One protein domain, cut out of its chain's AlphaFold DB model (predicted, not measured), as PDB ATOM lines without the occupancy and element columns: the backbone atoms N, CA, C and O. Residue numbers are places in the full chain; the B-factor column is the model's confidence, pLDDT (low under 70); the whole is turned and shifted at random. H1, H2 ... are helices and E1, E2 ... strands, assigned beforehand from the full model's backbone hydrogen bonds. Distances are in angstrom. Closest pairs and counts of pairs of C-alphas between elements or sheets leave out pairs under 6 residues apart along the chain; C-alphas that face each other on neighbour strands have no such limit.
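What this domain is: This is residues 5 to 45 of the 69 residues of an uncharacterized protein of Actinobacteria bacterium (UniProt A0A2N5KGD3). Two short hairpins, E1-E2 and E3-E4, join through E1 and E4 into one small twisted sheet, with a short helix, H1, packed at its E3 end. The 41 printed residues run E1 E2 H1 E3 E4; the antiparallel sheet's order is E2 E1 E4 E3. The class is mixed, with under half of the residues in named elements; the whole is compact, with a radius of gyration of the C-alphas of 8.8 A and spans of 22 by 17 by 17 A.

Where its parts are: Find E1, residues 5 to 7, from C-alpha 5 at (96.427, 9.435, -69.311). E2 is 13 to 15, E3 33 to 35, and E4 42 to 44, ending at (96.113, 6.753, -74.192). H1, residues 21 to 27, is 9.9 A long.

How they stand to each other: Within hydrogen-bond range you find N 6 and O 44 of E1 and E4, 2.8 A; N 5 and O 14 of hairpin E1-E2, 2.8 A; N 34 and O 43 of hairpin E3-E4, 2.9 A. H1 is on the sheet, height 7.0 A, over none of its strands, but only just: 2 C-alphas fall on E4. The closest C-alphas of H1 and E3 are Ala 27 and Phe 34, 6.7 A. In H1, 1 of 3 O i to N i+4 pairs and 1 of 4 O i to N i+3 pairs are within range.

The domain as a whole: The farthest C-alphas, Asp 11 and Gly 29, are 23.6 A apart. The printed part has no cut and no long link; no printed residue is under 70 in pLDDT.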
ATOM      1  N   TRP A   5      96.681  10.682 -68.614       94.81
ATOM      2  CA  TRP A   5      96.427   9.435 -69.311       94.81
ATOM      3  C   TRP A   5      94.966   9.036 -69.126       94.81
ATOM      4  O   TRP A   5      94.429   9.138 -68.024       94.81
ATOM      5  N   VAL A   6      94.347   8.565 -70.200       94.69
ATOM      6  CA  VAL A   6      92.968   8.077 -70.250       94.69
ATOM      7  C   VAL A   6      93.008   6.561 -70.391       94.69
ATOM      8  O   VAL A   6      93.729   6.039 -71.244       94.69
ATOM      9  N   ALA A   7      92.274   5.844 -69.546       94.19
ATOM     10  CA  ALA A   7      92.164   4.394 -69.645       94.19
ATOM     11  C   ALA A   7      91.382   4.015 -70.912       94.19
ATOM     12  O   ALA A   7      90.343   4.599 -71.206       94.19
ATOM     13  N   ALA A   8      91.847   3.014 -71.661       89.81
ATOM     14  CA  ALA A   8      91.118   2.526 -72.836       89.81
ATOM     15  C   ALA A   8      89.816   1.792 -72.470       89.81
ATOM     16  O   ALA A   8      88.899   1.686 -73.285       89.81
ATOM     17  N   ILE A   9      89.733   1.275 -71.239       84.25
ATOM     18  CA  ILE A   9      88.551   0.610 -70.695       84.25
ATOM     19  C   ILE A   9      88.122   1.355 -69.432       84.25
ATOM     20  O   ILE A   9      88.841   1.360 -68.435       84.25
ATOM     21  N   GLY A  10      86.918   1.924 -69.471       79.69
ATOM     22  CA  GLY A  10      86.376   2.763 -68.400       79.69
ATOM     23  C   GLY A  10      86.506   4.256 -68.702       79.69
ATOM     24  O   GLY A  10      87.173   4.652 -69.648       79.69
ATOM     25  N   ASP A  11      85.834   5.082 -67.903       81.31
ATOM     26  CA  ASP A  11      85.877   6.551 -67.996       81.31
ATOM     27  C   ASP A  11      86.855   7.105 -66.944       81.31
ATOM     28  O   ASP A  11      86.509   7.919 -66.094       81.31
ATOM     29  N   GLU A  12      88.071   6.553 -66.907       90.25
ATOM     30  CA  GLU A  12      89.089   6.938 -65.927       90.25
ATOM     31  C   GLU A  12      90.183   7.774 -66.595       90.25
ATOM     32  O   GLU A  12      90.794   7.362 -67.581       90.25
ATOM     33  N   THR A  13      90.444   8.956 -66.033       92.31
ATOM     34  CA  THR A  13      91.546   9.835 -66.437       92.31
ATOM     35  C   THR A  13      92.416  10.135 -65.225       92.31
ATOM     36  O   THR A  13      91.931  10.677 -64.231       92.31
ATOM     37  N   LEU A  14      93.703   9.803 -65.305       93.50
ATOM     38  CA  LEU A  14      94.671   9.977 -64.222       93.50
ATOM     39  C   LEU A  14      95.871  10.803 -64.681       93.50
ATOM     40  O   LEU A  14      96.267  10.771 -65.847       93.50
ATOM     41  N   TYR A  15      96.507  11.508 -63.749       93.19
ATOM     42  CA  TYR A  15      97.841  12.046 -63.994       93.19
ATOM     43  C   TYR A  15      98.884  10.924 -63.936       93.19
ATOM     44  O   TYR A  15      98.719   9.941 -63.219       93.19
ATOM     45  N   GLU A  16     100.018  11.088 -64.622       92.81
ATOM     46  CA  GLU A  16     101.114  10.102 -64.595       92.81
ATOM     47  C   GLU A  16     101.595   9.770 -63.175       92.81
ATOM     48  O   GLU A  16     102.003   8.641 -62.908       92.81
ATOM     49  N   VAL A  17     101.537  10.731 -62.249       92.12
ATOM     50  CA  VAL A  17     101.923  10.510 -60.848       92.12
ATOM     51  C   VAL A  17     100.963   9.573 -60.108       92.12
ATOM     52  O   VAL A  17     101.422   8.827 -59.240       92.12
ATOM     53  N   ASP A  18      99.686   9.583 -60.495       94.00
ATOM     54  CA  ASP A  18      98.599   8.811 -59.888       94.00
ATOM     55  C   ASP A  18      98.415   7.438 -60.547       94.00
ATOM     56  O   ASP A  18      97.712   6.581 -60.009       94.00
ATOM     57  N   LEU A  19      99.083   7.188 -61.680       93.19
ATOM     58  CA  LEU A  19      99.108   5.864 -62.285       93.19
ATOM     59  C   LEU A  19      99.660   4.821 -61.298       93.19
ATOM     60  O   LEU A  19     100.636   5.086 -60.578       93.19
ATOM     61  N   PRO A  20      99.133   3.582 -61.330       93.81
ATOM     62  CA  PRO A  20      99.727   2.467 -60.609       93.81
ATOM     63  C   PRO A  20     101.231   2.372 -60.888       93.81
ATOM     64  O   PRO A  20     101.688   2.616 -62.005       93.81
ATOM     65  N   SER A  21     102.026   1.976 -59.890       93.81
ATOM     66  CA  SER A  21     103.496   2.004 -60.010       93.81
ATOM     67  C   SER A  21     104.034   1.178 -61.188       93.81
ATOM     68  O   SER A  21     105.074   1.525 -61.751       93.81
ATOM     69  N   CYS A  22     103.330   0.108 -61.578       93.62
ATOM     70  CA  CYS A  22     103.639  -0.670 -62.776       93.62
ATOM     71  C   CYS A  22     103.387   0.117 -64.074       93.62
ATOM     72  O   CYS A  22     104.249   0.116 -64.948       93.62
ATOM     73  N   CYS A  23     102.262   0.827 -64.177       94.12
ATOM     74  CA  CYS A  23     101.898   1.658 -65.327       94.12
ATOM     75  C   CYS A  23     102.789   2.897 -65.437       94.12
ATOM     76  O   CYS A  23     103.251   3.222 -66.524       94.12
ATOM     77  N   ARG A  24     103.110   3.551 -64.312       92.69
ATOM     78  CA  ARG A  24     103.943   4.765 -64.285       92.69
ATOM     79  C   ARG A  24     105.328   4.546 -64.891       92.69
ATOM     80  O   ARG A  24     105.866   5.431 -65.544       92.69
ATOM     81  N   ARG A  25     105.916   3.362 -64.684       91.12
ATOM     82  CA  ARG A  25     107.214   3.019 -65.281       91.12
ATOM     83  C   ARG A  25     107.128   2.921 -66.804       91.12
ATOM     84  O   ARG A  25     108.063   3.347 -67.465       91.12
ATOM     85  N   THR A  26     106.040   2.365 -67.332       91.50
ATOM     86  CA  THR A  26     105.819   2.241 -68.780       91.50
ATOM     87  C   THR A  26     105.432   3.572 -69.413       91.50
ATOM     88  O   THR A  26     105.876   3.870 -70.513       91.50
ATOM     89  N   ALA A  27     104.660   4.396 -68.702       91.38
ATOM     90  CA  ALA A  27     104.305   5.737 -69.143       91.38
ATOM     91  C   ALA A  27     105.552   6.598 -69.399       91.38
ATOM     92  O   ALA A  27     105.587   7.364 -70.364       91.38
ATOM     93  N   TRP A  28     106.588   6.462 -68.561       86.88
ATOM     94  CA  TRP A  28     107.794   7.283 -68.633       86.88
ATOM     95  C   TRP A  28     108.609   6.975 -69.903       86.88
ATOM     96  O   TRP A  28     109.379   6.020 -69.949       86.88
ATOM     97  N   GLY A  29     108.432   7.798 -70.942       84.50
ATOM     98  CA  GLY A  29     109.114   7.661 -72.238       84.50
ATOM     99  C   GLY A  29     108.203   7.334 -73.423       84.50
ATOM    100  O   GLY A  29     108.691   7.232 -74.543       84.50
ATOM    101  N   VAL A  30     106.900   7.190 -73.196       88.94
ATOM    102  CA  VAL A  30     105.887   7.079 -74.255       88.94
ATOM    103  C   VAL A  30     105.155   8.408 -74.369       88.94
ATOM    104  O   VAL A  30     105.071   9.097 -73.362       88.94
ATOM    105  N   GLU A  31     104.627   8.786 -75.532       87.75
ATOM    106  CA  GLU A  31     103.911  10.063 -75.723       87.75
ATOM    107  C   GLU A  31     102.418   9.859 -76.012       87.75
ATOM    108  O   GLU A  31     101.601  10.513 -75.372       87.75
ATOM    109  N   ASP A  32     102.071   8.900 -76.877       91.56
ATOM    110  CA  ASP A  32     100.700   8.694 -77.368       91.56
ATOM    111  C   ASP A  32      99.881   7.660 -76.591       91.56
ATOM    112  O   ASP A  32      98.760   7.933 -76.183       91.56
ATOM    113  N   SER A  33     100.380   6.436 -76.426       94.00
ATOM    114  CA  SER A  33      99.630   5.349 -75.781       94.00
ATOM    115  C   SER A  33     100.548   4.206 -75.381       94.00
ATOM    116  O   SER A  33     101.568   3.971 -76.028       94.00
ATOM    117  N   PHE A  34     100.201   3.488 -74.316       95.00
ATOM    118  CA  PHE A  34     100.947   2.314 -73.876       95.00
ATOM    119  C   PHE A  34     100.040   1.232 -73.290       95.00
ATOM    120  O   PHE A  34      99.033   1.522 -72.649       95.00
ATOM    121  N   ASP A  35     100.475  -0.019 -73.434       95.75
ATOM    122  CA  ASP A  35      99.982  -1.161 -72.667       95.75
ATOM    123  C   ASP A  35     100.945  -1.456 -71.509       95.75
ATOM    124  O   ASP A  35     102.170  -1.456 -71.674       95.75
ATOM    125  N   CYS A  36     100.416  -1.680 -70.307       94.75
ATOM    126  CA  CYS A  36     101.232  -2.050 -69.163       94.75
ATOM    127  C   CYS A  36     101.520  -3.561 -69.179       94.75
ATOM    128  O   CYS A  36     100.636  -4.341 -68.826       94.75
ATOM    129  N   PRO A  37     102.776  -4.006 -69.372       93.12
ATOM    130  CA  PRO A  37     103.101  -5.433 -69.483       93.12
ATOM    131  C   PRO A  37     102.921  -6.223 -68.173       93.12
ATOM    132  O   PRO A  37     103.118  -7.435 -68.146       93.12
ATOM    133  N   VAL A  38     102.614  -5.544 -67.061       94.31
ATOM    134  CA  VAL A  38     102.444  -6.161 -65.737       94.31
ATOM    135  C   VAL A  38     100.973  -6.418 -65.420       94.31
ATOM    136  O   VAL A  38     100.647  -7.472 -64.883       94.31
ATOM    137  N   CYS A  39     100.095  -5.453 -65.704       93.56
ATOM    138  CA  CYS A  39      98.668  -5.550 -65.377       93.56
ATOM    139  C   CYS A  39      97.753  -5.628 -66.606       93.56
ATOM    140  O   CYS A  39      96.567  -5.889 -66.436       93.56
ATOM    141  N   GLY A  40      98.284  -5.426 -67.816       93.31
ATOM    142  CA  GLY A  40      97.532  -5.421 -69.074       93.31
ATOM    143  C   GLY A  40      96.606  -4.215 -69.245       93.31
ATOM    144  O   GLY A  40      95.654  -4.285 -70.015       93.31
ATOM    145  N   ALA A  41      96.811  -3.150 -68.464       94.31
ATOM    146  CA  ALA A  41      96.038  -1.922 -68.602       94.31
ATOM    147  C   ALA A  41      96.556  -1.104 -69.787       94.31
ATOM    148  O   ALA A  41      97.750  -0.807 -69.857       94.31
ATOM    149  N   GLU A  42      95.638  -0.686 -70.652       96.31
ATOM    150  CA  GLU A  42      95.918   0.157 -71.810       96.31
ATOM    151  C   GLU A  42      95.547   1.616 -71.515       96.31
ATOM    152  O   GLU A  42      94.465   1.912 -70.999       96.31
ATOM    153  N   TRP A  43      96.466   2.521 -71.844       95.75
ATOM    154  CA  TRP A  43      96.366   3.954 -71.597       95.75
ATOM    155  C   TRP A  43      96.656   4.736 -72.871       95.75
ATOM    156  O   TRP A  43      97.567   4.394 -73.624       95.75
ATOM    157  N   GLN A  44      95.930   5.829 -73.075       94.75
ATOM    158  CA  GLN A  44      96.113   6.753 -74.192       94.75
ATOM    159  C   GLN A  44      96.234   8.191 -73.689       94.75
ATOM    160  O   GLN A  44      95.657   8.558 -72.662       94.75
ATOM    161  N   ALA A  45      97.022   9.007 -74.374       92.12
ATOM    162  CA  ALA A  45      97.096  10.430 -74.112       92.12
ATOM    163  C   ALA A  45      95.719  11.055 -74.384       92.12
ATOM    164  O   ALA A  45      95.025  10.632 -75.316       92.12
TER     165      ALA A  45